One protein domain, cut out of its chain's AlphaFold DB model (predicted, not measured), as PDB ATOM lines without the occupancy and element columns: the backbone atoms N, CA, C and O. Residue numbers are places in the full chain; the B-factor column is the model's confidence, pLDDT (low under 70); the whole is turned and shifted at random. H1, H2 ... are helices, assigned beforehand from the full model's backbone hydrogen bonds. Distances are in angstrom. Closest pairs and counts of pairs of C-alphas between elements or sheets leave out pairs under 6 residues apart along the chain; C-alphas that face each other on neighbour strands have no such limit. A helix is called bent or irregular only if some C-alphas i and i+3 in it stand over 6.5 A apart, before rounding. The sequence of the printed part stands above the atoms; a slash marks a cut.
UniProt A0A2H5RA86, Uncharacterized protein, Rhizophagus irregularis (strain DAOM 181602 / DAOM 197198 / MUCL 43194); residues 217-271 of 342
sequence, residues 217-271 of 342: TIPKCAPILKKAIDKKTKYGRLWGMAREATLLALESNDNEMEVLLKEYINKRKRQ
ATOM      1  N   THR A 217     197.870 284.184 361.696       31.27
ATOM      2  CA  THR A 217     199.015 285.049 361.405       31.27
ATOM      3  C   THR A 217     199.896 285.252 362.643       31.27
ATOM      4  O   THR A 217     199.475 285.848 363.632       31.27
ATOM      5  N   ILE A 218     201.134 284.755 362.578       34.09
ATOM      6  CA  ILE A 218     202.115 284.757 363.672       34.09
ATOM      7  C   ILE A 218     202.500 286.206 364.040       34.09
ATOM      8  O   ILE A 218     203.096 286.905 363.213       34.09
ATOM      9  N   PRO A 219     202.251 286.684 365.278       30.98
ATOM     10  CA  PRO A 219     202.796 287.955 365.730       30.98
ATOM     11  C   PRO A 219     204.302 287.815 366.017       30.98
ATOM     12  O   PRO A 219     204.755 286.877 366.673       30.98
ATOM     13  N   LYS A 220     205.089 288.794 365.548       38.03
ATOM     14  CA  LYS A 220     206.569 288.866 365.575       38.03
ATOM     15  C   LYS A 220     207.260 288.770 366.960       38.03
ATOM     16  O   LYS A 220     208.480 288.858 367.016       38.03
ATOM     17  N   CYS A 221     206.542 288.529 368.061       39.84
ATOM     18  CA  CYS A 221     207.111 288.297 369.406       39.84
ATOM     19  C   CYS A 221     207.231 286.808 369.801       39.84
ATOM     20  O   CYS A 221     207.511 286.481 370.956       39.84
ATOM     21  N   ALA A 222     207.039 285.889 368.853       45.22
ATOM     22  CA  ALA A 222     206.879 284.459 369.113       45.22
ATOM     23  C   ALA A 222     208.022 283.714 369.859       45.22
ATOM     24  O   ALA A 222     207.696 282.800 370.619       45.22
ATOM     25  N   PRO A 223     209.335 284.021 369.736       44.44
ATOM     26  CA  PRO A 223     210.353 283.113 370.279       44.44
ATOM     27  C   PRO A 223     210.551 283.218 371.800       44.44
ATOM     28  O   PRO A 223     210.889 282.220 372.437       44.44
ATOM     29  N   ILE A 224     210.347 284.394 372.403       42.91
ATOM     30  CA  ILE A 224     210.584 284.610 373.844       42.91
ATOM     31  C   ILE A 224     209.425 284.031 374.660       42.91
ATOM     32  O   ILE A 224     209.651 283.307 375.630       42.91
ATOM     33  N   LEU A 225     208.190 284.283 374.214       43.31
ATOM     34  CA  LEU A 225     206.990 283.767 374.866       43.31
ATOM     35  C   LEU A 225     206.898 282.238 374.747       43.31
ATOM     36  O   LEU A 225     206.616 281.575 375.741       43.31
ATOM     37  N   LYS A 226     207.245 281.661 373.584       48.75
ATOM     38  CA  LYS A 226     207.292 280.201 373.394       48.75
ATOM     39  C   LYS A 226     208.297 279.537 374.343       48.75
ATOM     40  O   LYS A 226     207.937 278.620 375.068       48.75
ATOM     41  N   LYS A 227     209.520 280.078 374.454       52.84
ATOM     42  CA  LYS A 227     210.539 279.572 375.398       52.84
ATOM     43  C   LYS A 227     210.113 279.689 376.867       52.84
ATOM     44  O   LYS A 227     210.513 278.851 377.672       52.84
ATOM     45  N   ALA A 228     209.356 280.723 377.235       49.06
ATOM     46  CA  ALA A 228     208.865 280.907 378.601       49.06
ATOM     47  C   ALA A 228     207.730 279.927 378.942       49.06
ATOM     48  O   ALA A 228     207.758 279.307 380.005       49.06
ATOM     49  N   ILE A 229     206.786 279.729 378.016       53.59
ATOM     50  CA  ILE A 229     205.699 278.752 378.159       53.59
ATOM     51  C   ILE A 229     206.271 277.332 378.230       53.59
ATOM     52  O   ILE A 229     205.934 276.593 379.150       53.59
ATOM     53  N   ASP A 230     207.220 276.986 377.356       58.09
ATOM     54  CA  ASP A 230     207.868 275.668 377.344       58.09
ATOM     55  C   ASP A 230     208.651 275.379 378.635       58.09
ATOM     56  O   ASP A 230     208.754 274.234 379.071       58.09
ATOM     57  N   LYS A 231     209.219 276.409 379.277       65.12
ATOM     58  CA  LYS A 231     209.867 276.263 380.589       65.12
ATOM     59  C   LYS A 231     208.844 276.035 381.698       65.12
ATOM     60  O   LYS A 231     209.069 275.176 382.546       65.12
ATOM     61  N   LYS A 232     207.726 276.767 381.678       67.56
ATOM     62  CA  LYS A 232     206.646 276.636 382.667       67.56
ATOM     63  C   LYS A 232     205.988 275.254 382.606       67.56
ATOM     64  O   LYS A 232     205.786 274.636 383.646       67.56
ATOM     65  N   THR A 233     205.707 274.742 381.408       71.00
ATOM     66  CA  THR A 233     205.104 273.410 381.224       71.00
ATOM     67  C   THR A 233     206.055 272.288 381.637       71.00
ATOM     68  O   THR A 233     205.645 271.365 382.340       71.00
ATOM     69  N   LYS A 234     207.343 272.390 381.280       70.19
ATOM     70  CA  LYS A 234     208.374 271.438 381.722       70.19
ATOM     71  C   LYS A 234     208.546 271.440 383.237       70.19
ATOM     72  O   LYS A 234     208.640 270.366 383.820       70.19
ATOM     73  N   TYR A 235     208.551 272.616 383.866       80.38
ATOM     74  CA  TYR A 235     208.614 272.733 385.323       80.38
ATOM     75  C   TYR A 235     207.409 272.066 385.992       80.38
ATOM     76  O   TYR A 235     207.600 271.231 386.866       80.38
ATOM     77  N   GLY A 236     206.187 272.376 385.547       68.56
ATOM     78  CA  GLY A 236     204.970 271.797 386.123       68.56
ATOM     79  C   GLY A 236     204.933 270.271 386.022       68.56
ATOM     80  O   GLY A 236     204.639 269.604 387.008       68.56
ATOM     81  N   ARG A 237     205.313 269.709 384.864       79.12
ATOM     82  CA  ARG A 237     205.397 268.251 384.688       79.12
ATOM     83  C   ARG A 237     206.452 267.630 385.607       79.12
ATOM     84  O   ARG A 237     206.174 266.627 386.251       79.12
ATOM     85  N   LEU A 238     207.647 268.221 385.678       80.94
ATOM     86  CA  LEU A 238     208.734 267.717 386.520       80.94
ATOM     87  C   LEU A 238     208.375 267.782 388.010       80.94
ATOM     88  O   LEU A 238     208.652 266.840 388.738       80.94
ATOM     89  N   TRP A 239     207.740 268.871 388.445       82.56
ATOM     90  CA  TRP A 239     207.300 269.049 389.826       82.56
ATOM     91  C   TRP A 239     206.193 268.068 390.212       82.56
ATOM     92  O   TRP A 239     206.241 267.506 391.299       82.56
ATOM     93  N   GLY A 240     205.231 267.825 389.314       81.19
ATOM     94  CA  GLY A 240     204.190 266.817 389.521       81.19
ATOM     95  C   GLY A 240     204.780 265.421 389.725       81.19
ATOM     96  O   GLY A 240     204.518 264.803 390.749       81.19
ATOM     97  N   MET A 241     205.657 264.987 388.811       84.31
ATOM     98  CA  MET A 241     206.335 263.686 388.917       84.31
ATOM     99  C   MET A 241     207.221 263.594 390.163       84.31
ATOM    100  O   MET A 241     207.238 262.566 390.826       84.31
ATOM    101  N   ALA A 242     207.947 264.663 390.502       84.38
ATOM    102  CA  ALA A 242     208.772 264.688 391.705       84.38
ATOM    103  C   ALA A 242     207.921 264.554 392.973       84.38
ATOM    104  O   ALA A 242     208.275 263.773 393.844       84.38
ATOM    105  N   ARG A 243     206.789 265.267 393.053       84.75
ATOM    106  CA  ARG A 243     205.868 265.192 394.191       84.75
ATOM    107  C   ARG A 243     205.276 263.792 394.341       84.75
ATOM    108  O   ARG A 243     205.278 263.258 395.442       84.75
ATOM    109  N   GLU A 244     204.799 263.203 393.251       85.25
ATOM    110  CA  GLU A 244     204.254 261.841 393.243       85.25
ATOM    111  C   GLU A 244     205.312 260.815 393.671       85.25
ATOM    112  O   GLU A 244     205.075 260.033 394.584       85.25
ATOM    113  N   ALA A 245     206.523 260.900 393.115       85.44
ATOM    114  CA  ALA A 245     207.621 260.016 393.488       85.44
ATOM    115  C   ALA A 245     208.056 260.185 394.955       85.44
ATOM    116  O   ALA A 245     208.377 259.201 395.611       85.44
ATOM    117  N   THR A 246     208.042 261.410 395.500       86.06
ATOM    118  CA  THR A 246     208.333 261.627 396.928       86.06
ATOM    119  C   THR A 246     207.244 261.086 397.846       86.06
ATOM    120  O   THR A 246     207.569 260.621 398.929       86.06
ATOM    121  N   LEU A 247     205.972 261.138 397.433       86.44
ATOM    122  CA  LEU A 247     204.875 260.567 398.217       86.44
ATOM    123  C   LEU A 247     204.989 259.042 398.261       86.44
ATOM    124  O   LEU A 247     204.983 258.477 399.346       86.44
ATOM    125  N   LEU A 248     205.219 258.406 397.108       86.19
ATOM    126  CA  LEU A 248     205.435 256.960 397.033       86.19
ATOM    127  C   LEU A 248     206.643 256.512 397.863       86.19
ATOM    128  O   LEU A 248     206.554 255.513 398.561       86.19
ATOM    129  N   ALA A 249     207.740 257.274 397.842       85.12
ATOM    130  CA  ALA A 249     208.922 256.975 398.649       85.12
ATOM    131  C   ALA A 249     208.677 257.107 400.163       85.12
ATOM    132  O   ALA A 249     209.267 256.368 400.942       85.12
ATOM    133  N   LEU A 250     207.811 258.032 400.592       83.12
ATOM    134  CA  LEU A 250     207.409 258.144 401.999       83.12
ATOM    135  C   LEU A 250     206.472 257.004 402.411       83.12
ATOM    136  O   LEU A 250     206.603 256.484 403.513       83.12
ATOM    137  N   GLU A 251     205.563 256.597 401.523       84.44
ATOM    138  CA  GLU A 251     204.670 255.451 401.736       84.44
ATOM    139  C   GLU A 251     205.444 254.130 401.825       84.44
ATOM    140  O   GLU A 251     205.118 253.282 402.655       84.44
ATOM    141  N   SER A 252     206.490 253.958 401.012       82.06
ATOM    142  CA  SER A 252     207.355 252.775 401.037       82.06
ATOM    143  C   SER A 252     208.542 252.883 402.005       82.06
ATOM    144  O   SER A 252     209.257 251.902 402.197       82.06
ATOM    145  N   ASN A 253     208.726 254.037 402.662       81.06
ATOM    146  CA  ASN A 253     209.877 254.369 403.513       81.06
ATOM    147  C   ASN A 253     211.239 254.152 402.808       81.06
ATOM    148  O   ASN A 253     212.233 253.770 403.434       81.06
ATOM    149  N   ASP A 254     211.276 254.387 401.494       81.94
ATOM    150  CA  ASP A 254     212.447 254.191 400.645       81.94
ATOM    151  C   ASP A 254     213.273 255.477 400.522       81.94
ATOM    152  O   ASP A 254     212.809 256.524 400.067       81.94
ATOM    153  N   ASN A 255     214.569 255.381 400.819       81.56
ATOM    154  CA  ASN A 255     215.502 256.513 400.717       81.56
ATOM    155  C   ASN A 255     216.022 256.750 399.283       81.56
ATOM    156  O   ASN A 255     216.835 257.648 399.048       81.56
ATOM    157  N   GLU A 256     215.589 255.948 398.306       84.81
ATOM    158  CA  GLU A 256     216.097 255.975 396.929       84.81
ATOM    159  C   GLU A 256     215.844 257.330 396.251       84.81
ATOM    160  O   GLU A 256     216.740 257.906 395.624       84.81
ATOM    161  N   MET A 257     214.657 257.909 396.459       86.38
ATOM    162  CA  MET A 257     214.317 259.227 395.922       86.38
ATOM    163  C   MET A 257     215.165 260.347 396.529       86.38
ATOM    164  O   MET A 257     215.552 261.280 395.818       86.38
ATOM    165  N   GLU A 258     215.511 260.253 397.813       82.06
ATOM    166  CA  GLU A 258     216.392 261.221 398.467       82.06
ATOM    167  C   GLU A 258     217.810 261.170 397.874       82.06
ATOM    168  O   GLU A 258     218.397 262.214 397.562       82.06
ATOM    169  N   VAL A 259     218.342 259.963 397.647       88.00
ATOM    170  CA  VAL A 259     219.659 259.747 397.027       88.00
ATOM    171  C   VAL A 259     219.688 260.289 395.597       88.00
ATOM    172  O   VAL A 259     220.584 261.069 395.258       88.00
ATOM    173  N   LEU A 260     218.685 259.966 394.773       88.44
ATOM    174  CA  LEU A 260     218.595 260.426 393.382       88.44
ATOM    175  C   LEU A 260     218.494 261.956 393.277       88.44
ATOM    176  O   LEU A 260     219.118 262.572 392.403       88.44
ATOM    177  N   LEU A 261     217.750 262.599 394.183       88.25
ATOM    178  CA  LEU A 261     217.648 264.059 394.234       88.25
ATOM    179  C   LEU A 261     218.973 264.707 394.654       88.25
ATOM    180  O   LEU A 261     219.422 265.650 393.992       88.25
ATOM    181  N   LYS A 262     219.636 264.191 395.702       88.06
ATOM    182  CA  LYS A 262     220.970 264.657 396.122       88.06
ATOM    183  C   LYS A 262     221.984 264.513 394.990       88.06
ATOM    184  O   LYS A 262     222.715 265.463 394.694       88.06
ATOM    185  N   GLU A 263     221.995 263.374 394.303       91.94
ATOM    186  CA  GLU A 263     222.891 263.126 393.176       91.94
ATOM    187  C   GLU A 263     222.631 264.101 392.021       91.94
ATOM    188  O   GLU A 263     223.566 264.734 391.516       91.94
ATOM    189  N   TYR A 264     221.367 264.294 391.630       89.00
ATOM    190  CA  TYR A 264     221.004 265.216 390.556       89.00
ATOM    191  C   TYR A 264     221.380 266.668 390.890       89.00
ATOM    192  O   TYR A 264     221.940 267.377 390.045       89.00
ATOM    193  N   ILE A 265     221.133 267.114 392.127       88.69
ATOM    194  CA  ILE A 265     221.511 268.451 392.606       88.69
ATOM    195  C   ILE A 265     223.031 268.617 392.571       88.69
ATOM    196  O   ILE A 265     223.523 269.606 392.021       88.69
ATOM    197  N   ASN A 266     223.784 267.648 393.089       89.62
ATOM    198  CA  ASN A 266     225.245 267.693 393.117       89.62
ATOM    199  C   ASN A 266     225.839 267.673 391.702       89.62
ATOM    200  O   ASN A 266     226.705 268.488 391.380       89.62
ATOM    201  N   LYS A 267     225.307 266.836 390.806       92.38
ATOM    202  CA  LYS A 267     225.663 266.807 389.381       92.38
ATOM    203  C   LYS A 267     225.425 268.160 388.704       92.38
ATOM    204  O   LYS A 267     226.271 268.618 387.937       92.38
ATOM    205  N   ARG A 268     224.312 268.839 389.006       87.12
ATOM    206  CA  ARG A 268     224.002 270.174 388.464       87.12
ATOM    207  C   ARG A 268     224.828 271.299 389.093       87.12
ATOM    208  O   ARG A 268     225.180 272.232 388.374       87.12
ATOM    209  N   LYS A 269     225.165 271.219 390.386       85.25
ATOM    210  CA  LYS A 269     226.070 272.161 391.070       85.25
ATOM    211  C   LYS A 269     227.484 272.098 390.480       85.25
ATOM    212  O   LYS A 269     228.014 273.140 390.100       85.25
ATOM    213  N   ARG A 270     228.020 270.886 390.262       82.06
ATOM    214  CA  ARG A 270     229.311 270.649 389.580       82.06
ATOM    215  C   ARG A 270     229.344 271.254 388.170       82.06
ATOM    216  O   ARG A 270     230.329 271.869 387.784       82.06
ATOM    217  N   GLN A 271     228.244 271.156 387.419       75.00
ATOM    218  CA  GLN A 271     228.124 271.734 386.070       75.00
ATOM    219  C   GLN A 271     228.032 273.273 386.037       75.00
ATOM    220  O   GLN A 271     228.219 273.858 384.973       75.00
TER     221      GLN A 271
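What this domain is: This is residues 217 to 271 of the 342 residues of an uncharacterized protein of Rhizophagus irregularis (strain DAOM 181602 / DAOM 197198 / MUCL 43194) (UniProt A0A2H5RA86). Two helices make an open V: the long H1 forms one arm, and the shorter H2 folds back from its end after a tight turn. The arms meet near that turn and spread apart beyond it, with a short tail before H1. The printed part has 55 residues, with two named helices, H1 then H2, and no named strand; its class is all helix. It is extended and flat, with a radius of gyration of the C-alphas of 16.7 A and spans of 53 by 28 by 7 A.

How they stand to each other: H1, residues 222 to 251, and H2, residues 256 to 271, form a helical hairpin. They touch through residues 245 to 249 of H1 and 256 to 257 of H2 alone; the closest C-alphas, those of Ala 249 and Met 257, are 6.5 A apart. They run opposite ways at a tilt of 35.3 degrees, only just steep. In H1 and H2, every O i to N i+4 pair is within hydrogen-bond range.

Where its parts are: H1 begins at C-alpha 222, (206.879, 284.459, 369.113), and is 43.7 A long. H2 is 22.6 A long and ends at C-alpha 271, (228.124, 271.734, 386.070).

The domain as a whole: The C-alphas farthest apart, those of Thr 217 and Asn 253, are 53.2 A apart. Residues 217 to 241 and 262 to 271 stand free. The printed part has no cut. Its mean pLDDT is 72.9; residues 217 to 232 and 236 are under 70.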